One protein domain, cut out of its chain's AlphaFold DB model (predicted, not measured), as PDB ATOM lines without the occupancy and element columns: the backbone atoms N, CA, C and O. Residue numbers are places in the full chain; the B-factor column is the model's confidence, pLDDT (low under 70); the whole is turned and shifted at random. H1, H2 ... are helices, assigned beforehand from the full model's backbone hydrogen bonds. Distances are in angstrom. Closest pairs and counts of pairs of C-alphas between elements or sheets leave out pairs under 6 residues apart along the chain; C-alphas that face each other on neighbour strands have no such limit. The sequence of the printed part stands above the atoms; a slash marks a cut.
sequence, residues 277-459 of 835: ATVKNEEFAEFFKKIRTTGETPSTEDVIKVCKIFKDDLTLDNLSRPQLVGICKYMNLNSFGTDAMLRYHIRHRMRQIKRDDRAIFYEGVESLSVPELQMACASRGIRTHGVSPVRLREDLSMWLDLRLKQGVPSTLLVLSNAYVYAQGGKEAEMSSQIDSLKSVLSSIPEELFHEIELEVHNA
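AT A GLANCE: This is residues 277 to 459 of the 835 residues of an uncharacterized protein of Aspergillus tanneri (UniProt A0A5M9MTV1). Two helices, H8 and H10, cross at right angles in the middle of this domain, with a long helix, H5, on one side of them and a looser arm, H2, H1 and H11, leading away on the other. H4 packs on the first part of H5, H6 and H7 pack on each other near its last part, and H11 ends the arm, near H1 but touching no helix. The printed part has 183 residues, with eleven named helices, H1 to H11 in order along the chain, and no named strand; the class is all helix. The whole is compact, with a radius of gyration of the C-alphas of 17.2 A, and spans 55 by 40 by 32 A.

HOW THE PARTS SIT: The hub is H5, residues 339 to 363, which touches four other helices. With residues 339 to 346 alone it touches H4, residues 321 to 330; the closest C-alphas, of Leu 324 and Leu 342, are 6.1 A apart, and the two run the same way at a tilt of 37 degrees, only just steep. H3, residues 312 to 317, only just touches H5, with 3 pairs of C-alphas within 8 A, the closest being Leu 316 and Arg 343 at 6.5 A; they run opposite ways at a shallow tilt of 9 degrees. H7, residues 389 to 404, only just touches H5, also with 3 pairs, and is about perpendicular to it at 73 degrees; the C-alphas of Asp 357 and Leu 400 come closest, at 6.5 A. H6, residues 370 to 379, touches H7 at a steep tilt of 44 degrees, with the C-alphas of Cys 377 and Leu 396 closest at 6.3 A. H8, residues 410 to 423, only just touches H5, again with 3 pairs, the closest C-alphas being those of Met 350 and Ser 410 at 6.7 A. H8 also touches H3, where the C-alphas of Asp 312 and Thr 411 are closest at 5.5 A. H10, residues 433 to 442, touches H8 with 14 pairs of C-alphas within 8 A, about perpendicular at 90 degrees; the closest C-alphas, of Ser 416 and Ser 436, are 5.0 A apart. H9, residues 426 to 429, is close to H8 but not clearly touching it, with the C-alphas of Val 420 and Ala 428 closest at 5.9 A. H2, residues 300 to 309, touches H10 through Val 303 and Lys 438, whose C-alphas are closest at 6.2 A. H1, residues 282 to 292, touches H2 at a steep tilt of 53 degrees, opposite ways, with the C-alphas of Phe 284 and Val 306 closest at 5.8 A. H11, residues 446 to 459, and H1 are near each other. The packing is mostly crossed: of 9 pairs that touch, 1 is at a shallow tilt. Every O i to N i+4 pair is within hydrogen-bond range in H1, H3 to H8, H10 and H11; in H2 it is 5 of 6, and H9 is too short for such a pair.

IN THESE COORDINATES: H5 is the longest helix, 35.9 A from C-alpha 339 at (144.818, 168.284, 133.198) to C-alpha 363 at (150.896, 197.886, 113.866). H7 measures 22.1 A, H8 20.6 A and H11 19.8 A. H1 begins with C-alpha 282 at (120.606, 190.558, 136.356), and H11 ends with C-alpha 459 at (122.157, 179.258, 149.888).

THE WHOLE: The two C-alphas farthest apart, those of Ser 369 and Asn 458, are 56.4 A apart, while the first and last printed C-alphas are 11.9 A apart. The printed part has no cut, and no link between helices is long. Mean pLDDT of the printed part is 82.5; residues 277, 279 to 280, 423 to 431 and 446 to 459 are under 70.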
ATOM      1  N   ALA A 277     127.902 183.170 141.310       66.00
ATOM      2  CA  ALA A 277     128.180 184.588 141.068       66.00
ATOM      3  C   ALA A 277     127.762 185.091 139.669       66.00
ATOM      4  O   ALA A 277     127.473 186.274 139.521       66.00
ATOM      5  N   THR A 278     127.719 184.223 138.651       70.06
ATOM      6  CA  THR A 278     127.300 184.595 137.288       70.06
ATOM      7  C   THR A 278     125.784 184.491 137.114       70.06
ATOM      8  O   THR A 278     125.212 185.329 136.426       70.06
ATOM      9  N   VAL A 279     125.116 183.540 137.788       68.31
ATOM     10  CA  VAL A 279     123.637 183.459 137.824       68.31
ATOM     11  C   VAL A 279     123.016 184.653 138.554       68.31
ATOM     12  O   VAL A 279     122.000 185.171 138.109       68.31
ATOM     13  N   LYS A 280     123.661 185.161 139.614       67.25
ATOM     14  CA  LYS A 280     123.222 186.373 140.335       67.25
ATOM     15  C   LYS A 280     123.296 187.679 139.530       67.25
ATOM     16  O   LYS A 280     122.894 188.717 140.050       67.25
ATOM     17  N   ASN A 281     123.831 187.672 138.309       78.62
ATOM     18  CA  ASN A 281     123.885 188.873 137.484       78.62
ATOM     19  C   ASN A 281     122.552 189.070 136.736       78.62
ATOM     20  O   ASN A 281     122.156 188.233 135.924       78.62
ATOM     21  N   GLU A 282     121.888 190.200 136.978       79.81
ATOM     22  CA  GLU A 282     120.606 190.558 136.356       79.81
ATOM     23  C   GLU A 282     120.674 190.535 134.816       79.81
ATOM     24  O   GLU A 282     119.749 190.044 134.168       79.81
ATOM     25  N   GLU A 283     121.795 190.959 134.218       80.94
ATOM     26  CA  GLU A 283     121.992 190.942 132.759       80.94
ATOM     27  C   GLU A 283     122.053 189.512 132.194       80.94
ATOM     28  O   GLU A 283     121.586 189.254 131.082       80.94
ATOM     29  N   PHE A 284     122.588 188.563 132.972       81.19
ATOM     30  CA  PHE A 284     122.649 187.143 132.618       81.19
ATOM     31  C   PHE A 284     121.252 186.511 132.666       81.19
ATOM     32  O   PHE A 284     120.819 185.878 131.698       81.19
ATOM     33  N   ALA A 285     120.517 186.740 133.759       79.88
ATOM     34  CA  ALA A 285     119.153 186.244 133.927       79.88
ATOM     35  C   ALA A 285     118.194 186.823 132.867       79.88
ATOM     36  O   ALA A 285     117.432 186.075 132.249       79.88
ATOM     37  N   GLU A 286     118.267 188.129 132.581       82.81
ATOM     38  CA  GLU A 286     117.490 188.749 131.501       82.81
ATOM     39  C   GLU A 286     117.788 188.132 130.131       82.81
ATOM     40  O   GLU A 286     116.864 187.880 129.358       82.81
ATOM     41  N   PHE A 287     119.059 187.893 129.806       82.25
ATOM     42  CA  PHE A 287     119.467 187.355 128.509       82.25
ATOM     43  C   PHE A 287     118.914 185.947 128.261       82.25
ATOM     44  O   PHE A 287     118.318 185.694 127.208       82.25
ATOM     45  N   PHE A 288     119.035 185.041 129.236       79.19
ATOM     46  CA  PHE A 288     118.470 183.694 129.110       79.19
ATOM     47  C   PHE A 288     116.939 183.714 129.062       79.19
ATOM     48  O   PHE A 288     116.344 183.004 128.247       79.19
ATOM     49  N   LYS A 289     116.299 184.607 129.826       79.69
ATOM     50  CA  LYS A 289     114.852 184.843 129.768       79.69
ATOM     51  C   LYS A 289     114.394 185.335 128.387       79.69
ATOM     52  O   LYS A 289     113.440 184.766 127.851       79.69
ATOM     53  N   LYS A 290     115.092 186.310 127.784       80.44
ATOM     54  CA  LYS A 290     114.826 186.844 126.428       80.44
ATOM     55  C   LYS A 290     114.936 185.757 125.348       80.44
ATOM     56  O   LYS A 290     114.056 185.632 124.500       80.44
ATOM     57  N   ILE A 291     115.980 184.924 125.403       79.19
ATOM     58  CA  ILE A 291     116.177 183.830 124.435       79.19
ATOM     59  C   ILE A 291     115.090 182.753 124.567       79.19
ATOM     60  O   ILE A 291     114.574 182.284 123.555       79.19
ATOM     61  N   ARG A 292     114.781 182.318 125.796       75.44
ATOM     62  CA  ARG A 292     114.061 181.052 126.036       75.44
ATOM     63  C   ARG A 292     112.571 181.226 126.303       75.44
ATOM     64  O   ARG A 292     111.777 180.432 125.815       75.44
ATOM     65  N   THR A 293     112.177 182.273 127.029       76.06
ATOM     66  CA  THR A 293     110.765 182.476 127.413       76.06
ATOM     67  C   THR A 293     109.979 183.314 126.407       76.06
ATOM     68  O   THR A 293     108.803 183.038 126.182       76.06
ATOM     69  N   THR A 294     110.613 184.307 125.771       71.12
ATOM     70  CA  THR A 294     109.982 185.155 124.741       71.12
ATOM     71  C   THR A 294     110.395 184.800 123.312       71.12
ATOM     72  O   THR A 294     109.728 185.226 122.372       71.12
ATOM     73  N   GLY A 295     111.446 183.991 123.122       70.19
ATOM     74  CA  GLY A 295     111.930 183.589 121.795       70.19
ATOM     75  C   GLY A 295     112.554 184.734 120.989       70.19
ATOM     76  O   GLY A 295     112.691 184.633 119.769       70.19
ATOM     77  N   GLU A 296     112.905 185.838 121.650       77.38
ATOM     78  CA  GLU A 296     113.465 187.017 121.003       77.38
ATOM     79  C   GLU A 296     114.944 186.806 120.675       77.38
ATOM     80  O   GLU A 296     115.704 186.169 121.406       77.38
ATOM     81  N   THR A 297     115.392 187.384 119.562       73.44
ATOM     82  CA  THR A 297     116.815 187.417 119.233       73.44
ATOM     83  C   THR A 297     117.507 188.502 120.069       73.44
ATOM     84  O   THR A 297     117.313 189.673 119.744       73.44
ATOM     85  N   PRO A 298     118.354 188.169 121.069       79.00
ATOM     86  CA  PRO A 298     119.097 189.175 121.829       79.00
ATOM     87  C   PRO A 298     119.999 189.997 120.909       79.00
ATOM     88  O   PRO A 298     120.478 189.480 119.882       79.00
ATOM     89  N   SER A 299     120.224 191.254 121.299       85.00
ATOM     90  CA  SER A 299     121.049 192.201 120.555       85.00
ATOM     91  C   SER A 299     122.539 191.870 120.672       85.00
ATOM     92  O   SER A 299     122.976 191.117 121.545       85.00
ATOM     93  N   THR A 300     123.343 192.476 119.797       84.31
ATOM     94  CA  THR A 300     124.810 192.418 119.870       84.31
ATOM     95  C   THR A 300     125.340 192.883 121.228       84.31
ATOM     96  O   THR A 300     126.295 192.303 121.740       84.31
ATOM     97  N   GLU A 301     124.718 193.900 121.826       86.62
ATOM     98  CA  GLU A 301     125.149 194.479 123.099       86.62
ATOM     99  C   GLU A 301     124.809 193.559 124.279       86.62
ATOM    100  O   GLU A 301     125.673 193.338 125.126       86.62
ATOM    101  N   ASP A 302     123.624 192.928 124.291       86.81
ATOM    102  CA  ASP A 302     123.277 191.912 125.301       86.81
ATOM    103  C   ASP A 302     124.263 190.721 125.251       86.81
ATOM    104  O   ASP A 302     124.742 190.256 126.286       86.81
ATOM    105  N   VAL A 303     124.611 190.246 124.043       87.31
ATOM    106  CA  VAL A 303     125.579 189.146 123.847       87.31
ATOM    107  C   VAL A 303     126.970 189.531 124.360       87.31
ATOM    108  O   VAL A 303     127.631 188.707 124.992       87.31
ATOM    109  N   ILE A 304     127.424 190.765 124.117       88.38
ATOM    110  CA  ILE A 304     128.726 191.256 124.597       88.38
ATOM    111  C   ILE A 304     128.735 191.379 126.124       88.38
ATOM    112  O   ILE A 304     129.681 190.909 126.755       88.38
ATOM    113  N   LYS A 305     127.681 191.951 126.722       87.94
ATOM    114  CA  LYS A 305     127.521 192.054 128.180       87.94
ATOM    115  C   LYS A 305     127.637 190.691 128.855       87.94
ATOM    116  O   LYS A 305     128.497 190.507 129.710       87.94
ATOM    117  N   VAL A 306     126.864 189.705 128.395       86.75
ATOM    118  CA  VAL A 306     126.917 188.341 128.946       86.75
ATOM    119  C   VAL A 306     128.279 187.681 128.731       86.75
ATOM    120  O   VAL A 306     128.779 187.018 129.636       86.75
ATOM    121  N   CYS A 307     128.937 187.906 127.590       86.94
ATOM    122  CA  CYS A 307     130.299 187.414 127.373       86.94
ATOM    123  C   CYS A 307     131.322 187.965 128.388       86.94
ATOM    124  O   CYS A 307     132.211 187.215 128.782       86.94
ATOM    125  N   LYS A 308     131.197 189.227 128.836       87.12
ATOM    126  CA  LYS A 308     132.090 189.848 129.843       87.12
ATOM    127  C   LYS A 308     131.956 189.254 131.255       87.12
ATOM    128  O   LYS A 308     132.813 189.502 132.098       87.12
ATOM    129  N   ILE A 309     130.884 188.509 131.538       85.19
ATOM    130  CA  ILE A 309     130.643 187.881 132.852       85.19
ATOM    131  C   ILE A 309     131.546 186.650 133.048       85.19
ATOM    132  O   ILE A 309     131.942 186.332 134.169       85.19
ATOM    133  N   PHE A 310     131.895 185.970 131.954       83.81
ATOM    134  CA  PHE A 310     132.848 184.865 131.953       83.81
ATOM    135  C   PHE A 310     134.294 185.380 132.003       83.81
ATOM    136  O   PHE A 310     134.590 186.507 131.613       83.81
ATOM    137  N   LYS A 311     135.211 184.525 132.457       83.62
ATOM    138  CA  LYS A 311     136.646 184.808 132.602       83.62
ATOM    139  C   LYS A 311     137.469 183.685 131.980       83.62
ATOM    140  O   LYS A 311     137.039 182.533 132.063       83.62
ATOM    141  N   ASP A 312     138.608 183.994 131.363       82.12
ATOM    142  CA  ASP A 312     139.431 182.997 130.672       82.12
ATOM    143  C   ASP A 312     139.782 181.823 131.610       82.12
ATOM    144  O   ASP A 312     139.501 180.679 131.257       82.12
ATOM    145  N   ASP A 313     140.274 182.071 132.826       79.94
ATOM    146  CA  ASP A 313     140.662 180.990 133.745       79.94
ATOM    147  C   ASP A 313     139.477 180.261 134.381       79.94
ATOM    148  O   ASP A 313     139.446 179.029 134.375       79.94
ATOM    149  N   LEU A 314     138.425 180.981 134.793       74.19
ATOM    150  CA  LEU A 314     137.192 180.351 135.287       74.19
ATOM    151  C   LEU A 314     136.568 179.419 134.230       74.19
ATOM    152  O   LEU A 314     136.002 178.379 134.575       74.19
ATOM    153  N   THR A 315     136.693 179.760 132.940       79.69
ATOM    154  CA  THR A 315     136.253 178.878 131.850       79.69
ATOM    155  C   THR A 315     137.195 177.709 131.572       79.69
ATOM    156  O   THR A 315     136.730 176.739 130.992       79.69
ATOM    157  N   LEU A 316     138.479 177.747 131.949       83.38
ATOM    158  CA  LEU A 316     139.419 176.637 131.712       83.38
ATOM    159  C   LEU A 316     139.490 175.644 132.871       83.38
ATOM    160  O   LEU A 316     139.690 174.452 132.634       83.38
ATOM    161  N   ASP A 317     139.322 176.110 134.103       81.50
ATOM    162  CA  ASP A 317     139.425 175.253 135.285       81.50
ATOM    163  C   ASP A 317     138.276 174.243 135.336       81.50
ATOM    164  O   ASP A 317     138.508 173.048 135.525       81.50
ATOM    165  N   ASN A 318     137.066 174.713 135.032       80.56
ATOM    166  CA  ASN A 318     135.829 173.933 135.040       80.56
ATOM    167  C   ASN A 318     135.545 173.165 133.727       80.56
ATOM    168  O   ASN A 318     134.469 172.587 133.582       80.56
ATOM    169  N   LEU A 319     136.456 173.163 132.743       84.00
ATOM    170  CA  LEU A 319     136.291 172.341 131.536       84.00
ATOM    171  C   LEU A 319     136.767 170.910 131.774       84.00
ATOM    172  O   LEU A 319     137.867 170.672 132.270       84.00
ATOM    173  N   SER A 320     135.960 169.949 131.326       85.75
ATOM    174  CA  SER A 320     136.278 168.528 131.451       85.75
ATOM    175  C   SER A 320     137.509 168.128 130.627       85.75
ATOM    176  O   SER A 320     137.800 168.693 129.563       85.75
ATOM    177  N   ARG A 321     138.200 167.067 131.065       86.50
ATOM    178  CA  ARG A 321     139.370 166.502 130.378       86.50
ATOM    179  C   ARG A 321     139.206 166.334 128.859       86.50
ATOM    180  O   ARG A 321     140.106 166.740 128.114       86.50
ATOM    181  N   PRO A 322     138.090 165.777 128.338       89.00
ATOM    182  CA  PRO A 322     137.905 165.630 126.897       89.00
ATOM    183  C   PRO A 322     137.818 166.977 126.163       89.00
ATOM    184  O   PRO A 322     138.338 167.094 125.051       89.00
ATOM    185  N   GLN A 323     137.226 168.003 126.783       88.75
ATOM    186  CA  GLN A 323     137.146 169.354 126.222       88.75
ATOM    187  C   GLN A 323     138.522 170.036 126.216       88.75
ATOM    188  O   GLN A 323     138.916 170.576 125.181       88.75
ATOM    189  N   LEU A 324     139.309 169.923 127.294       89.81
ATOM    190  CA  LEU A 324     140.697 170.414 127.353       89.81
ATOM    191  C   LEU A 324     141.586 169.761 126.275       89.81
ATOM    192  O   LEU A 324     142.305 170.448 125.540       89.81
ATOM    193  N   VAL A 325     141.483 168.435 126.106       90.69
ATOM    194  CA  VAL A 325     142.138 167.684 125.016       90.69
ATOM    195  C   VAL A 325     141.654 168.162 123.639       90.69
ATOM    196  O   VAL A 325     142.458 168.257 122.704       90.69
ATOM    197  N   GLY A 326     140.364 168.474 123.502       91.12
ATOM    198  CA  GLY A 326     139.762 169.046 122.300       91.12
ATOM    199  C   GLY A 326     140.364 170.405 121.940       91.12
ATOM    200  O   GLY A 326     140.974 170.543 120.879       91.12
ATOM    201  N   ILE A 327     140.282 171.390 122.838       90.81
ATOM    202  CA  ILE A 327     140.840 172.738 122.631       90.81
ATOM    203  C   ILE A 327     142.330 172.649 122.276       90.81
ATOM    204  O   ILE A 327     142.763 173.262 121.297       90.81
ATOM    205  N   CYS A 328     143.104 171.806 122.974       92.56
ATOM    206  CA  CYS A 328     144.509 171.562 122.639       92.56
ATOM    207  C   CYS A 328     144.702 171.116 121.176       92.56
ATOM    208  O   CYS A 328     145.496 171.714 120.445       92.56
ATOM    209  N   LYS A 329     143.953 170.108 120.711       91.50
ATOM    210  CA  LYS A 329     144.029 169.617 119.322       91.50
ATOM    211  C   LYS A 329     143.599 170.684 118.309       91.50
ATOM    212  O   LYS A 329     144.287 170.894 117.310       91.50
ATOM    213  N   TYR A 330     142.510 171.403 118.579       91.88
ATOM    214  CA  TYR A 330     141.995 172.477 117.722       91.88
ATOM    215  C   TYR A 330     143.005 173.635 117.562       91.88
ATOM    216  O   TYR A 330     143.246 174.131 116.452       91.88
ATOM    217  N   MET A 331     143.679 174.021 118.649       90.94
ATOM    218  CA  MET A 331     144.700 175.079 118.677       90.94
ATOM    219  C   MET A 331     146.101 174.644 118.204       90.94
ATOM    220  O   MET A 331     147.031 175.462 118.219       90.94
ATOM    221  N   ASN A 332     146.270 173.389 117.764       89.56
ATOM    222  CA  ASN A 332     147.565 172.796 117.402       89.56
ATOM    223  C   ASN A 332     148.591 172.889 118.559       89.56
ATOM    224  O   ASN A 332     149.717 173.374 118.394       89.56
ATOM    225  N   LEU A 333     148.147 172.497 119.755       90.31
ATOM    226  CA  LEU A 333     148.928 172.361 120.986       90.31
ATOM    227  C   LEU A 333     149.233 170.883 121.269       90.31
ATOM    228  O   LEU A 333     148.683 169.980 120.637       90.31
ATOM    229  N   ASN A 334     150.112 170.628 122.240       85.38
ATOM    230  CA  ASN A 334     150.301 169.280 122.762       85.38
ATOM    231  C   ASN A 334     149.080 168.881 123.608       85.38
ATOM    232  O   ASN A 334     148.739 169.579 124.558       85.38
ATOM    233  N   SER A 335     148.446 167.754 123.280       86.50
ATOM    234  CA  SER A 335     147.280 167.216 123.996       86.50
ATOM    235  C   SER A 335     147.616 165.966 124.825       86.50
ATOM    236  O   SER A 335     146.773 165.083 124.972       86.50
ATOM    237  N   PHE A 336     148.864 165.851 125.290       81.69
ATOM    238  CA  PHE A 336     149.346 164.811 126.203       81.69
ATOM    239  C   PHE A 336     149.842 165.452 127.508       81.69
ATOM    240  O   PHE A 336     150.626 166.404 127.453       81.69
ATOM    241  N   GLY A 337     149.403 164.908 128.645       81.75
ATOM    242  CA  GLY A 337     149.727 165.361 130.000       81.75
ATOM    243  C   GLY A 337     148.577 165.121 130.988       81.75
ATOM    244  O   GLY A 337     147.535 164.581 130.600       81.75
ATOM    245  N   THR A 338     148.765 165.540 132.242       85.06
ATOM    246  CA  THR A 338     147.678 165.743 133.222       85.06
ATOM    247  C   THR A 338     146.848 166.977 132.859       85.06
ATOM    248  O   THR A 338     147.201 167.732 131.947       85.06
ATOM    249  N   ASP A 339     145.751 167.217 133.567       85.94
ATOM    250  CA  ASP A 339     144.818 168.284 133.198       85.94
ATOM    251  C   ASP A 339     145.371 169.665 133.539       85.94
ATOM    252  O   ASP A 339     145.287 170.567 132.706       85.94
ATOM    253  N   ALA A 340     146.118 169.790 134.639       82.69
ATOM    254  CA  ALA A 340     147.039 170.905 134.870       82.69
ATOM    255  C   ALA A 340     147.979 171.197 133.673       82.69
ATOM    256  O   ALA A 340     148.136 172.358 133.289       82.69
ATOM    257  N   MET A 341     148.560 170.180 133.012       84.38
ATOM    258  CA  MET A 341     149.398 170.393 131.815       84.38
ATOM    259  C   MET A 341     148.586 170.876 130.606       84.38
ATOM    260  O   MET A 341     149.065 171.712 129.838       84.38
ATOM    261  N   LEU A 342     147.374 170.346 130.409       88.75
ATOM    262  CA  LEU A 342     146.486 170.754 129.317       88.75
ATOM    263  C   LEU A 342     146.002 172.196 129.510       88.75
ATOM    264  O   LEU A 342     146.113 172.994 128.576       88.75
ATOM    265  N   ARG A 343     145.560 172.545 130.727       89.12
ATOM    266  CA  ARG A 343     145.242 173.920 131.139       89.12
ATOM    267  C   ARG A 343     146.450 174.822 130.871       89.12
ATOM    268  O   ARG A 343     146.316 175.729 130.056       89.12
ATOM    269  N   TYR A 344     147.645 174.512 131.390       88.38
ATOM    270  CA  TYR A 344     148.878 175.287 131.146       88.38
ATOM    271  C   TYR A 344     149.185 175.517 129.657       88.38
ATOM    272  O   TYR A 344     149.491 176.642 129.253       88.38
ATOM    273  N   HIS A 345     149.080 174.490 128.803       89.50
ATOM    274  CA  HIS A 345     149.300 174.656 127.361       89.50
ATOM    275  C   HIS A 345     148.319 175.659 126.730       89.50
ATOM    276  O   HIS A 345     148.713 176.415 125.835       89.50
ATOM    277  N   ILE A 346     147.061 175.671 127.186       91.19
ATOM    278  CA  ILE A 346     146.042 176.623 126.735       91.19
ATOM    279  C   ILE A 346     146.313 178.007 127.340       91.19
ATOM    280  O   ILE A 346     146.396 178.967 126.572       91.19
ATOM    281  N   ARG A 347     146.558 178.119 128.654       90.62
ATOM    282  CA  ARG A 347     146.848 179.392 129.338       90.62
ATOM    283  C   ARG A 347     148.036 180.117 128.716       90.62
ATOM    284  O   ARG A 347     147.928 181.262 128.275       90.62
ATOM    285  N   HIS A 348     149.151 179.409 128.555       89.00
ATOM    286  CA  HIS A 348     150.359 179.934 127.927       89.00
ATOM    287  C   HIS A 348     150.108 180.378 126.472       89.00
ATOM    288  O   HIS A 348     150.668 181.381 126.018       89.00
ATOM    289  N   ARG A 349     149.233 179.685 125.727       91.00
ATOM    290  CA  ARG A 349     148.811 180.110 124.382       91.00
ATOM    291  C   ARG A 349     147.879 181.326 124.418       91.00
ATOM    292  O   ARG A 349     148.044 182.189 123.557       91.00
ATOM    293  N   MET A 350     146.972 181.447 125.390       90.88
ATOM    294  CA  MET A 350     146.166 182.661 125.573       90.88
ATOM    295  C   MET A 350     147.071 183.860 125.839       90.88
ATOM    296  O   MET A 350     147.030 184.812 125.067       90.88
ATOM    297  N   ARG A 351     147.997 183.781 126.804       88.69
ATOM    298  CA  ARG A 351     148.977 184.852 127.081       88.69
ATOM    299  C   ARG A 351     149.838 185.202 125.849       88.69
ATOM    300  O   ARG A 351     150.198 186.360 125.646       88.69
ATOM    301  N   GLN A 352     150.168 184.238 124.978       89.25
ATOM    302  CA  GLN A 352     150.817 184.524 123.682       89.25
ATOM    303  C   GLN A 352     149.908 185.310 122.718       89.25
ATOM    304  O   GLN A 352     150.380 186.246 122.073       89.25
ATOM    305  N   ILE A 353     148.625 184.950 122.620       92.06
ATOM    306  CA  ILE A 353     147.640 185.636 121.769       92.06
ATOM    307  C   ILE A 353     147.333 187.036 122.316       92.06
ATOM    308  O   ILE A 353     147.388 187.985 121.538       92.06
ATOM    309  N   LYS A 354     147.126 187.197 123.635       91.38
ATOM    310  CA  LYS A 354     146.834 188.493 124.275       91.38
ATOM    311  C   LYS A 354     147.892 189.553 123.930       91.38
ATOM    312  O   LYS A 354     147.537 190.668 123.544       91.38
ATOM    313  N   ARG A 355     149.179 189.176 123.958       87.75
ATOM    314  CA  ARG A 355     150.312 190.035 123.556       87.75
ATOM    315  C   ARG A 355     150.407 190.251 122.038       87.75
ATOM    316  O   ARG A 355     150.661 191.370 121.599       87.75
ATOM    317  N   ASP A 356     150.199 189.211 121.223       91.19
ATOM    318  CA  ASP A 356     150.221 189.332 119.753       91.19
ATOM    319  C   ASP A 356     149.070 190.208 119.230       91.19
ATOM    320  O   ASP A 356     149.260 190.908 118.242       91.19
ATOM    321  N   ASP A 357     147.911 190.210 119.894       93.38
ATOM    322  CA  ASP A 357     146.773 191.092 119.605       93.38
ATOM    323  C   ASP A 357     147.101 192.565 119.858       93.38
ATOM    324  O   ASP A 357     146.953 193.372 118.941       93.38
ATOM    325  N   ARG A 358     147.597 192.912 121.061       90.12
ATOM    326  CA  ARG A 358     148.017 194.287 121.406       90.12
ATOM    327  C   ARG A 358     149.015 194.821 120.361       90.12
ATOM    328  O   ARG A 358     148.878 195.942 119.877       90.12
ATOM    329  N   ALA A 359     149.955 193.977 119.927       87.88
ATOM    330  CA  ALA A 359     150.935 194.323 118.900       87.88
ATOM    331  C   ALA A 359     150.359 194.421 117.465       87.88
ATOM    332  O   ALA A 359     150.787 195.298 116.718       87.88
ATOM    333  N   ILE A 360     149.390 193.584 117.054       91.62
ATOM    334  CA  ILE A 360     148.698 193.759 115.754       91.62
ATOM    335  C   ILE A 360     147.867 195.037 115.749       91.62
ATOM    336  O   ILE A 360     147.840 195.731 114.738       91.62
ATOM    337  N   PHE A 361     147.176 195.338 116.848       91.69
ATOM    338  CA  PHE A 361     146.323 196.517 116.950       91.69
ATOM    339  C   PHE A 361     147.136 197.806 116.771       91.69
ATOM    340  O   PHE A 361     146.734 198.678 116.006       91.69
ATOM    341  N   TYR A 362     148.326 197.874 117.378       87.69
ATOM    342  CA  TYR A 362     149.258 198.993 117.213       87.69
ATOM    343  C   TYR A 362     149.919 199.057 115.819       87.69
ATOM    344  O   TYR A 362     150.052 200.138 115.252       87.69
ATOM    345  N   GLU A 363     150.322 197.920 115.229       86.19
ATOM    346  CA  GLU A 363     150.896 197.886 113.866       86.19
ATOM    347  C   GLU A 363     149.837 198.030 112.744       86.19
ATOM    348  O   GLU A 363     150.187 198.300 111.593       86.19
ATOM    349  N   GLY A 364     148.552 197.834 113.055       90.00
ATOM    350  CA  GLY A 364     147.428 197.783 112.118       90.00
ATOM    351  C   GLY A 364     147.337 196.465 111.330       90.00
ATOM    352  O   GLY A 364     148.335 195.947 110.826       90.00
ATOM    353  N   VAL A 365     146.121 195.930 111.149       91.50
ATOM    354  CA  VAL A 365     145.875 194.642 110.455       91.50
ATOM    355  C   VAL A 365     146.351 194.653 108.990       91.50
ATOM    356  O   VAL A 365     146.885 193.653 108.501       91.50
ATOM    357  N   GLU A 366     146.244 195.792 108.299       90.50
ATOM    358  CA  GLU A 366     146.727 195.946 106.915       90.50
ATOM    359  C   GLU A 366     148.254 195.842 106.778       90.50
ATOM    360  O   GLU A 366     148.753 195.515 105.700       90.50
ATOM    361  N   SER A 367     149.018 196.038 107.861       89.81
ATOM    362  CA  SER A 367     150.475 195.868 107.831       89.81
ATOM    363  C   SER A 367     150.909 194.398 107.707       89.81
ATOM    364  O   SER A 367     152.064 194.128 107.367       89.81
ATOM    365  N   LEU A 368     150.024 193.427 107.962       89.06
ATOM    366  CA  LEU A 368     150.376 192.007 107.913       89.06
ATOM    367  C   LEU A 368     150.482 191.511 106.466       89.06
ATOM    368  O   LEU A 368     149.555 191.651 105.657       89.06
ATOM    369  N   SER A 369     151.596 190.836 106.161       90.50
ATOM    370  CA  SER A 369     151.721 190.056 104.929       90.50
ATOM    371  C   SER A 369     150.797 188.832 104.960       90.50
ATOM    372  O   SER A 369     150.463 188.320 106.029       90.50
ATOM    373  N   VAL A 370     150.395 188.317 103.792       89.88
ATOM    374  CA  VAL A 370     149.438 187.192 103.694       89.88
ATOM    375  C   VAL A 370     149.854 185.959 104.528       89.88
ATOM    376  O   VAL A 370     148.987 185.410 105.210       89.88
ATOM    377  N   PRO A 371     151.138 185.536 104.584       87.44
ATOM    378  CA  PRO A 371     151.553 184.442 105.467       87.44
ATOM    379  C   PRO A 371     151.467 184.788 106.961       87.44
ATOM    380  O   PRO A 371     151.107 183.935 107.769       87.44
ATOM    381  N   GLU A 372     151.776 186.027 107.356       88.00
ATOM    382  CA  GLU A 372     151.677 186.470 108.757       88.00
ATOM    383  C   GLU A 372     150.225 186.581 109.223       88.00
ATOM    384  O   GLU A 372     149.933 186.240 110.369       88.00
ATOM    385  N   LEU A 373     149.338 187.014 108.322       91.38
ATOM    386  CA  LEU A 373     147.891 187.049 108.491       91.38
ATOM    387  C   LEU A 373     147.337 185.629 108.665       91.38
ATOM    388  O   LEU A 373     146.733 185.331 109.690       91.38
ATOM    389  N   GLN A 374     147.649 184.712 107.743       89.94
ATOM    390  CA  GLN A 374     147.279 183.296 107.867       89.94
ATOM    391  C   GLN A 374     147.803 182.672 109.171       89.94
ATOM    392  O   GLN A 374     147.075 181.933 109.827       89.94
ATOM    393  N   MET A 375     149.030 182.985 109.602       88.00
ATOM    394  CA  MET A 375     149.541 182.525 110.900       88.00
ATOM    395  C   MET A 375     148.790 183.143 112.091       88.00
ATOM    396  O   MET A 375     148.504 182.431 113.056       88.00
ATOM    397  N   ALA A 376     148.458 184.437 112.041       91.62
ATOM    398  CA  ALA A 376     147.716 185.126 113.095       91.62
ATOM    399  C   ALA A 376     146.301 184.549 113.255       91.62
ATOM    400  O   ALA A 376     145.950 184.113 114.355       91.62
ATOM    401  N   CYS A 377     145.546 184.435 112.160       92.25
ATOM    402  CA  CYS A 377     144.216 183.827 112.137       92.25
ATOM    403  C   CYS A 377     144.270 182.363 112.608       92.25
ATOM    404  O   CYS A 377     143.568 181.984 113.543       92.25
ATOM    405  N   ALA A 378     145.186 181.549 112.061       89.62
ATOM    406  CA  ALA A 378     145.308 180.143 112.451       89.62
ATOM    407  C   ALA A 378     145.621 179.957 113.947       89.62
ATOM    408  O   ALA A 378     145.105 179.018 114.555       89.62
ATOM    409  N   SER A 379     146.423 180.839 114.558       90.94
ATOM    410  CA  SER A 379     146.729 180.770 115.997       90.94
ATOM    411  C   SER A 379     145.519 181.034 116.908       90.94
ATOM    412  O   SER A 379     145.486 180.496 118.011       90.94
ATOM    413  N   ARG A 380     144.512 181.769 116.412       92.94
ATOM    414  CA  ARG A 380     143.252 182.151 117.088       92.94
ATOM    415  C   ARG A 380     142.077 181.208 116.765       92.94
ATOM    416  O   ARG A 380     140.919 181.527 117.008       92.94
ATOM    417  N   GLY A 381     142.353 180.057 116.145       88.88
ATOM    418  CA  GLY A 381     141.335 179.091 115.705       88.88
ATOM    419  C   GLY A 381     140.709 179.386 114.335       88.88
ATOM    420  O   GLY A 381     140.371 178.443 113.619       88.88
ATOM    421  N   ILE A 382     140.658 180.661 113.929       89.50
ATOM    422  CA  ILE A 382     140.051 181.155 112.679       89.50
ATOM    423  C   ILE A 382     140.454 180.294 111.462       89.50
ATOM    424  O   ILE A 382     141.608 179.866 111.310       89.50
ATOM    425  N   ARG A 383     139.475 180.022 110.589       85.75
ATOM    426  CA  ARG A 383     139.617 179.216 109.366       85.75
ATOM    427  C   ARG A 383     140.470 179.952 108.332       85.75
ATOM    428  O   ARG A 383     140.128 181.041 107.902       85.75
ATOM    429  N   THR A 384     141.560 179.328 107.890       86.69
ATOM    430  CA  THR A 384     142.499 179.923 106.917       86.69
ATOM    431  C   THR A 384     142.558 179.209 105.573       86.69
ATOM    432  O   THR A 384     143.020 179.786 104.590       86.69
ATOM    433  N   HIS A 385     142.085 177.963 105.496       82.19
ATOM    434  CA  HIS A 385     142.108 177.187 104.261       82.19
ATOM    435  C   HIS A 385     140.873 177.485 103.396       82.19
ATOM    436  O   HIS A 385     139.736 177.233 103.806       82.19
ATOM    437  N   GLY A 386     141.112 177.995 102.183       79.94
ATOM    438  CA  GLY A 386     140.071 178.372 101.219       79.94
ATOM    439  C   GLY A 386     139.445 179.758 101.435       79.94
ATOM    440  O   GLY A 386     138.470 180.070 100.766       79.94
ATOM    441  N   VAL A 387     139.985 180.579 102.344       84.25
ATOM    442  CA  VAL A 387     139.476 181.927 102.661       84.25
ATOM    443  C   VAL A 387     140.329 182.995 101.961       84.25
ATOM    444  O   VAL A 387     141.542 182.824 101.810       84.25
ATOM    445  N   SER A 388     139.711 184.090 101.502       90.69
ATOM    446  CA  SER A 388     140.425 185.170 100.804       90.69
ATOM    447  C   SER A 388     141.297 185.998 101.769       90.69
ATOM    448  O   SER A 388     140.948 186.141 102.941       90.69
ATOM    449  N   PRO A 389     142.414 186.603 101.311       90.38
ATOM    450  CA  PRO A 389     143.239 187.453 102.172       90.38
ATOM    451  C   PRO A 389     142.510 188.687 102.718       90.38
ATOM    452  O   PRO A 389     142.864 189.149 103.793       90.38
ATOM    453  N   VAL A 390     141.500 189.200 102.004       90.81
ATOM    454  CA  VAL A 390     140.648 190.304 102.482       90.81
ATOM    455  C   VAL A 390     139.784 189.819 103.641       90.81
ATOM    456  O   VAL A 390     139.831 190.400 104.722       90.81
ATOM    457  N   ARG A 391     139.097 188.680 103.471       88.81
ATOM    458  CA  ARG A 391     138.232 188.134 104.518       88.81
ATOM    459  C   ARG A 391     139.008 187.771 105.786       88.81
ATOM    460  O   ARG A 391     138.552 188.058 106.883       88.81
ATOM    461  N   LEU A 392     140.233 187.262 105.644       90.62
ATOM    462  CA  LEU A 392     141.112 187.015 106.792       90.62
ATOM    463  C   LEU A 392     141.485 188.287 107.575       90.62
ATOM    464  O   LEU A 392     141.812 188.169 108.755       90.62
ATOM    465  N   ARG A 393     141.447 189.482 106.963       93.50
ATOM    466  CA  ARG A 393     141.604 190.756 107.687       93.50
ATOM    467  C   ARG A 393     140.314 191.200 108.362       93.50
ATOM    468  O   ARG A 393     140.395 191.660 109.494       93.50
ATOM    469  N   GLU A 394     139.157 191.003 107.733       91.50
ATOM    470  CA  GLU A 394     137.847 191.220 108.371       91.50
ATOM    471  C   GLU A 394     137.702 190.353 109.634       91.50
ATOM    472  O   GLU A 394     137.454 190.881 110.716       91.50
ATOM    473  N   ASP A 395     137.947 189.040 109.520       90.12
ATOM    474  CA  ASP A 395     137.861 188.087 110.636       90.12
ATOM    475  C   ASP A 395     138.867 188.426 111.760       90.12
ATOM    476  O   ASP A 395     138.565 188.274 112.944       90.12
ATOM    477  N   LEU A 396     140.072 188.903 111.411       93.44
ATOM    478  CA  LEU A 396     141.083 189.304 112.397       93.44
ATOM    479  C   LEU A 396     140.793 190.675 113.026       93.44
ATOM    480  O   LEU A 396     141.094 190.856 114.203       93.44
ATOM    481  N   SER A 397     140.197 191.623 112.294       93.94
ATOM    482  CA  SER A 397     139.719 192.883 112.880       93.94
ATOM    483  C   SER A 397     138.591 192.604 113.860       93.94
ATOM    484  O   SER A 397     138.687 193.028 115.002       93.94
ATOM    485  N   MET A 398     137.594 191.798 113.474       91.50
ATOM    486  CA  MET A 398     136.481 191.415 114.349       91.50
ATOM    487  C   MET A 398     136.972 190.750 115.645       91.50
ATOM    488  O   MET A 398     136.516 191.114 116.726       91.50
ATOM    489  N   TRP A 399     137.967 189.855 115.563       93.19
ATOM    490  CA  TRP A 399     138.634 189.295 116.746       93.19
ATOM    491  C   TRP A 399     139.243 190.382 117.646       93.19
ATOM    492  O   TRP A 399     139.042 190.367 118.860       93.19
ATOM    493  N   LEU A 400     140.002 191.319 117.066       93.81
ATOM    494  CA  LEU A 400     140.674 192.387 117.812       93.81
ATOM    495  C   LEU A 400     139.678 193.386 118.405       93.81
ATOM    496  O   LEU A 400     139.870 193.822 119.533       93.81
ATOM    497  N   ASP A 401     138.611 193.716 117.686       92.50
ATOM    498  CA  ASP A 401     137.551 194.611 118.139       92.50
ATOM    499  C   ASP A 401     136.759 193.977 119.294       92.50
ATOM    500  O   ASP A 401     136.596 194.600 120.346       92.50
ATOM    501  N   LEU A 402     136.347 192.709 119.162       91.31
ATOM    502  CA  LEU A 402     135.659 191.980 120.234       91.31
ATOM    503  C   LEU A 402     136.540 191.808 121.479       91.31
ATOM    504  O   LEU A 402     136.053 191.946 122.599       91.31
ATOM    505  N   ARG A 403     137.839 191.544 121.310       90.81
ATOM    506  CA  ARG A 403     138.726 191.320 122.454       90.81
ATOM    507  C   ARG A 403     139.235 192.615 123.101       90.81
ATOM    508  O   ARG A 403     139.203 192.723 124.318       90.81
ATOM    509  N   LEU A 404     139.723 193.584 122.320       90.69
ATOM    510  CA  LEU A 404     140.407 194.784 122.837       90.69
ATOM    511  C   LEU A 404     139.482 195.986 123.068       90.69
ATOM    512  O   LEU A 404     139.841 196.856 123.853       90.69
ATOM    513  N   LYS A 405     138.327 196.068 122.390       89.31
ATOM    514  CA  LYS A 405     137.333 197.138 122.622       89.31
ATOM    515  C   LYS A 405     136.132 196.644 123.423       89.31
ATOM    516  O   LYS A 405     135.601 197.384 124.237       89.31
ATOM    517  N   GLN A 406     135.700 195.404 123.185       88.38
ATOM    518  CA  GLN A 406     134.525 194.822 123.845       88.38
ATOM    519  C   GLN A 406     134.866 193.864 124.998       88.38
ATOM    520  O   GLN A 406     133.949 193.323 125.609       88.38
ATOM    521  N   GLY A 407     136.148 193.673 125.332       88.25
ATOM    522  CA  GLY A 407     136.590 192.915 126.512       88.25
ATOM    523  C   GLY A 407     136.154 191.444 126.543       88.25
ATOM    524  O   GLY A 407     136.022 190.873 127.622       88.25
ATOM    525  N   VAL A 408     135.863 190.831 125.391       90.06
ATOM    526  CA  VAL A 408     135.355 189.451 125.337       90.06
ATOM    527  C   VAL A 408     136.485 188.445 125.641       90.06
ATOM    528  O   VAL A 408     137.541 188.532 125.003       90.06
ATOM    529  N   PRO A 409     136.273 187.458 126.541       90.88
ATOM    530  CA  PRO A 409     137.263 186.431 126.875       90.88
ATOM    531  C   PRO A 409     137.826 185.686 125.659       90.88
ATOM    532  O   PRO A 409     137.120 185.310 124.717       90.88
ATOM    533  N   SER A 410     139.129 185.433 125.699       90.38
ATOM    534  CA  SER A 410     139.893 184.824 124.607       90.38
ATOM    535  C   SER A 410     139.543 183.343 124.422       90.38
ATOM    536  O   SER A 410     139.551 182.847 123.293       90.38
ATOM    537  N   THR A 411     139.195 182.640 125.503       88.75
ATOM    538  CA  THR A 411     138.726 181.246 125.491       88.75
ATOM    539  C   THR A 411     137.373 181.126 124.792       88.75
ATOM    540  O   THR A 411     137.236 180.313 123.875       88.75
ATOM    541  N   LEU A 412     136.405 181.986 125.132       88.81
ATOM    542  CA  LEU A 412     135.088 182.035 124.485       88.81
ATOM    543  C   LEU A 412     135.197 182.352 122.989       88.81
ATOM    544  O   LEU A 412     134.505 181.726 122.185       88.81
ATOM    545  N   LEU A 413     136.098 183.256 122.588       90.75
ATOM    546  CA  LEU A 413     136.354 183.543 121.170       90.75
ATOM    547  C   LEU A 413     136.975 182.341 120.425       90.75
ATOM    548  O   LEU A 413     136.703 182.148 119.239       90.75
ATOM    549  N   VAL A 414     137.770 181.492 121.091       90.75
ATOM    550  CA  VAL A 414     138.235 180.215 120.511       90.75
ATOM    551  C   VAL A 414     137.102 179.188 120.421       90.75
ATOM    552  O   VAL A 414     137.005 178.494 119.407       90.75
ATOM    553  N   LEU A 415     136.231 179.096 121.430       87.06
ATOM    554  CA  LEU A 415     135.090 178.173 121.427       87.06
ATOM    555  C   LEU A 415     134.042 178.544 120.366       87.06
ATOM    556  O   LEU A 415     133.565 177.662 119.652       87.06
ATOM    557  N   SER A 416     133.743 179.831 120.172       87.88
ATOM    558  CA  SER A 416     132.853 180.282 119.095       87.88
ATOM    559  C   SER A 416     133.457 180.028 117.707       87.88
ATOM    560  O   SER A 416     132.761 179.538 116.814       87.88
ATOM    561  N   ASN A 417     134.770 180.225 117.540       88.88
ATOM    562  CA  ASN A 417     135.485 179.850 116.315       88.88
ATOM    563  C   ASN A 417     135.466 178.332 116.052       88.88
ATOM    564  O   ASN A 417     135.433 177.913 114.890       88.88
ATOM    565  N   ALA A 418     135.477 177.491 117.093       87.06
ATOM    566  CA  ALA A 418     135.279 176.049 116.945       87.06
ATOM    567  C   ALA A 418     133.839 175.739 116.502       87.06
ATOM    568  O   ALA A 418     133.641 175.022 115.522       87.06
ATOM    569  N   TYR A 419     132.834 176.353 117.132       81.12
ATOM    570  CA  TYR A 419     131.422 176.147 116.796       81.12
ATOM    571  C   TYR A 419     131.110 176.425 115.307       81.12
ATOM    572  O   TYR A 419     130.464 175.606 114.648       81.12
ATOM    573  N   VAL A 420     131.661 177.506 114.734       79.56
ATOM    574  CA  VAL A 420     131.573 177.809 113.284       79.56
ATOM    575  C   VAL A 420     132.252 176.734 112.431       79.56
ATOM    576  O   VAL A 420     131.710 176.291 111.416       79.56
ATOM    577  N   TYR A 421     133.435 176.265 112.846       81.06
ATOM    578  CA  TYR A 421     134.189 175.224 112.135       81.06
ATOM    579  C   TYR A 421     133.410 173.896 112.041       81.06
ATOM    580  O   TYR A 421     133.613 173.130 111.095       81.06
ATOM    581  N   ALA A 422     132.506 173.633 112.994       74.88
ATOM    582  CA  ALA A 422     131.602 172.483 112.978       74.88
ATOM    583  C   ALA A 422     130.402 172.653 112.022       74.88
ATOM    584  O   ALA A 422     129.940 171.659 111.464       74.88
ATOM    585  N   GLN A 423     129.889 173.875 111.824       68.25
ATOM    586  CA  GLN A 423     128.704 174.135 110.985       68.25
ATOM    587  C   GLN A 423     128.963 173.921 109.483       68.25
ATOM    588  O   GLN A 423     128.095 173.410 108.784       68.25
ATOM    589  N   GLY A 424     130.173 174.222 108.995       60.31
ATOM    590  CA  GLY A 424     130.723 173.595 107.784       60.31
ATOM    591  C   GLY A 424     129.913 173.718 106.480       60.31
ATOM    592  O   GLY A 424     129.762 172.719 105.775       60.31
ATOM    593  N   GLY A 425     129.453 174.919 106.120       61.16
ATOM    594  CA  GLY A 425     128.749 175.194 104.856       61.16
ATOM    595  C   GLY A 425     128.872 176.656 104.413       61.16
ATOM    596  O   GLY A 425     129.678 177.398 104.970       61.16
ATOM    597  N   LYS A 426     128.048 177.090 103.444       50.12
ATOM    598  CA  LYS A 426     127.962 178.510 103.026       50.12
ATOM    599  C   LYS A 426     127.510 179.435 104.162       50.12
ATOM    600  O   LYS A 426     127.903 180.591 104.211       50.12
ATOM    601  N   GLU A 427     126.718 178.917 105.096       50.84
ATOM    602  CA  GLU A 427     126.266 179.647 106.287       50.84
ATOM    603  C   GLU A 427     127.451 180.079 107.169       50.84
ATOM    604  O   GLU A 427     127.473 181.202 107.662       50.84
ATOM    605  N   ALA A 428     128.503 179.254 107.249       54.94
ATOM    606  CA  ALA A 428     129.752 179.563 107.954       54.94
ATOM    607  C   ALA A 428     130.658 180.578 107.218       54.94
ATOM    608  O   ALA A 428     131.775 180.843 107.660       54.94
ATOM    609  N   GLU A 429     130.210 181.119 106.079       55.03
ATOM    610  CA  GLU A 429     130.833 182.249 105.370       55.03
ATOM    611  C   GLU A 429     130.016 183.549 105.552       55.03
ATOM    612  O   GLU A 429     130.462 184.613 105.130       55.03
ATOM    613  N   MET A 430     128.846 183.475 106.209       51.41
ATOM    614  CA  MET A 430     127.938 184.604 106.467       51.41
ATOM    615  C   MET A 430     127.636 184.847 107.957       51.41
ATOM    616  O   MET A 430     127.276 185.966 108.312       51.41
ATOM    617  N   SER A 431     127.783 183.844 108.830       62.91
ATOM    618  CA  SER A 431     127.605 183.980 110.283       62.91
ATOM    619  C   SER A 431     128.577 185.003 110.883       62.91
ATOM    620  O   SER A 431     129.793 184.872 110.700       62.91
ATOM    621  N   SER A 432     128.078 185.980 111.644       73.12
ATOM    622  CA  SER A 432     128.935 186.887 112.411       73.12
ATOM    623  C   SER A 432     129.600 186.148 113.572       73.12
ATOM    624  O   SER A 432     129.018 185.235 114.151       73.12
ATOM    625  N   GLN A 433     130.784 186.596 114.000       81.06
ATOM    626  CA  GLN A 433     131.429 186.078 115.215       81.06
ATOM    627  C   GLN A 433     130.548 186.294 116.470       81.06
ATOM    628  O   GLN A 433     130.621 185.522 117.425       81.06
ATOM    629  N   ILE A 434     129.653 187.289 116.430       84.19
ATOM    630  CA  ILE A 434     128.617 187.548 117.443       84.19
ATOM    631  C   ILE A 434     127.522 186.465 117.420       84.19
ATOM    632  O   ILE A 434     127.145 185.967 118.479       84.19
ATOM    633  N   ASP A 435     127.057 186.036 116.239       83.81
ATOM    634  CA  ASP A 435     126.094 184.926 116.103       83.81
ATOM    635  C   ASP A 435     126.694 183.606 116.608       83.81
ATOM    636  O   ASP A 435     125.999 182.761 117.179       83.81
ATOM    637  N   SER A 436     128.007 183.447 116.443       83.88
ATOM    638  CA  SER A 436     128.777 182.308 116.942       83.88
ATOM    639  C   SER A 436     128.870 182.298 118.468       83.88
ATOM    640  O   SER A 436     128.629 181.259 119.080       83.88
ATOM    641  N   LEU A 437     129.167 183.442 119.100       86.31
ATOM    642  CA  LEU A 437     129.139 183.594 120.563       86.31
ATOM    643  C   LEU A 437     127.731 183.335 121.117       86.31
ATOM    644  O   LEU A 437     127.563 182.526 122.024       86.31
ATOM    645  N   LYS A 438     126.707 183.936 120.502       85.94
ATOM    646  CA  LYS A 438     125.287 183.709 120.807       85.94
ATOM    647  C   LYS A 438     124.891 182.234 120.698       85.94
ATOM    648  O   LYS A 438     124.168 181.738 121.558       85.94
ATOM    649  N   SER A 439     125.403 181.518 119.697       81.75
ATOM    650  CA  SER A 439     125.167 180.080 119.532       81.75
ATOM    651  C   SER A 439     125.794 179.249 120.658       81.75
ATOM    652  O   SER A 439     125.146 178.327 121.149       81.75
ATOM    653  N   VAL A 440     127.006 179.594 121.112       83.75
ATOM    654  CA  VAL A 440     127.653 178.942 122.268       83.75
ATOM    655  C   VAL A 440     126.901 179.255 123.568       83.75
ATOM    656  O   VAL A 440     126.590 178.343 124.323       83.75
ATOM    657  N   LEU A 441     126.521 180.514 123.813       81.62
ATOM    658  CA  LEU A 441     125.728 180.875 124.996       81.62
ATOM    659  C   LEU A 441     124.360 180.171 125.009       81.62
ATOM    660  O   LEU A 441     123.897 179.733 126.058       81.62
ATOM    661  N   SER A 442     123.729 179.994 123.844       79.81
ATOM    662  CA  SER A 442     122.451 179.283 123.742       79.81
ATOM    663  C   SER A 442     122.533 177.778 124.042       79.81
ATOM    664  O   SER A 442     121.485 177.185 124.299       79.81
ATOM    665  N   SER A 443     123.728 177.164 124.039       78.12
ATOM    666  CA  SER A 443     123.896 175.714 124.232       78.12
ATOM    667  C   SER A 443     123.976 175.259 125.692       78.12
ATOM    668  O   SER A 443     123.977 174.057 125.927       78.12
ATOM    669  N   ILE A 444     124.023 176.174 126.667       76.62
ATOM    670  CA  ILE A 444     124.014 175.831 128.103       76.62
ATOM    671  C   ILE A 444     122.664 175.178 128.474       76.62
ATOM    672  O   ILE A 444     121.643 175.825 128.240       76.62
ATOM    673  N   PRO A 445     122.596 173.962 129.050       72.88
ATOM    674  CA  PRO A 445     121.328 173.324 129.424       72.88
ATOM    675  C   PRO A 445     120.406 174.208 130.280       72.88
ATOM    676  O   PRO A 445     120.866 175.023 131.080       72.88
ATOM    677  N   GLU A 446     119.087 174.053 130.126       65.38
ATOM    678  CA  GLU A 446     118.112 174.724 131.004       65.38
ATOM    679  C   GLU A 446     118.107 174.133 132.415       65.38
ATOM    680  O   GLU A 446     117.902 174.869 133.375       65.38
ATOM    681  N   GLU A 447     118.376 172.835 132.546       61.72
ATOM    682  CA  GLU A 447     118.440 172.123 133.826       61.72
ATOM    683  C   GLU A 447     119.523 172.735 134.731       61.72
ATOM    684  O   GLU A 447     119.205 173.201 135.821       61.72
ATOM    685  N   LEU A 448     120.748 172.890 134.212       63.38
ATOM    686  CA  LEU A 448     121.884 173.512 134.906       63.38
ATOM    687  C   LEU A 448     121.613 174.966 135.346       63.38
ATOM    688  O   LEU A 448     122.075 175.392 136.402       63.38
ATOM    689  N   PHE A 449     120.865 175.745 134.554       64.38
ATOM    690  CA  PHE A 449     120.514 177.121 134.930       64.38
ATOM    691  C   PHE A 449     119.582 177.146 136.149       64.38
ATOM    692  O   PHE A 449     119.880 177.825 137.132       64.38
ATOM    693  N   HIS A 450     118.487 176.381 136.100       63.62
ATOM    694  CA  HIS A 450     117.520 176.327 137.199       63.62
ATOM    695  C   HIS A 450     118.101 175.639 138.440       63.62
ATOM    696  O   HIS A 450     117.765 176.024 139.555       63.62
ATOM    697  N   GLU A 451     118.988 174.655 138.275       63.31
ATOM    698  CA  GLU A 451     119.708 174.011 139.375       63.31
ATOM    699  C   GLU A 451     120.545 175.030 140.159       63.31
ATOM    700  O   GLU A 451     120.349 175.174 141.363       63.31
ATOM    701  N   ILE A 452     121.384 175.821 139.479       60.50
ATOM    702  CA  ILE A 452     122.221 176.836 140.139       60.50
ATOM    703  C   ILE A 452     121.374 178.000 140.690       60.50
ATOM    704  O   ILE A 452     121.693 178.533 141.752       60.50
ATOM    705  N   GLU A 453     120.278 178.390 140.029       62.56
ATOM    706  CA  GLU A 453     119.322 179.386 140.550       62.56
ATOM    707  C   GLU A 453     118.651 178.898 141.852       62.56
ATOM    708  O   GLU A 453     118.590 179.629 142.847       62.56
ATOM    709  N   LEU A 454     118.226 177.630 141.893       60.38
ATOM    710  CA  LEU A 454     117.675 176.990 143.089       60.38
ATOM    711  C   LEU A 454     118.734 176.822 144.185       60.38
ATOM    712  O   LEU A 454     118.437 177.095 145.348       60.38
ATOM    713  N   GLU A 455     119.963 176.413 143.864       59.81
ATOM    714  CA  GLU A 455     121.070 176.372 144.828       59.81
ATOM    715  C   GLU A 455     121.359 177.754 145.417       59.81
ATOM    716  O   GLU A 455     121.522 177.878 146.631       59.81
ATOM    717  N   VAL A 456     121.372 178.801 144.590       58.66
ATOM    718  CA  VAL A 456     121.585 180.189 145.014       58.66
ATOM    719  C   VAL A 456     120.505 180.644 145.994       58.66
ATOM    720  O   VAL A 456     120.839 181.134 147.076       58.66
ATOM    721  N   HIS A 457     119.226 180.440 145.674       54.41
ATOM    722  CA  HIS A 457     118.135 180.813 146.575       54.41
ATOM    723  C   HIS A 457     118.093 179.945 147.844       54.41
ATOM    724  O   HIS A 457     117.793 180.446 148.928       54.41
ATOM    725  N   ASN A 458     118.486 178.670 147.761       58.56
ATOM    726  CA  ASN A 458     118.684 177.826 148.940       58.56
ATOM    727  C   ASN A 458     119.889 178.284 149.786       58.56
ATOM    728  O   ASN A 458     119.832 178.225 151.016       58.56
ATOM    729  N   ALA A 459     120.969 178.780 149.181       54.53
ATOM    730  CA  ALA A 459     122.157 179.258 149.888       54.53
ATOM    731  C   ALA A 459     121.900 180.526 150.717       54.53
ATOM    732  O   ALA A 459     122.529 180.699 151.763       54.53
TER     733      ALA A 459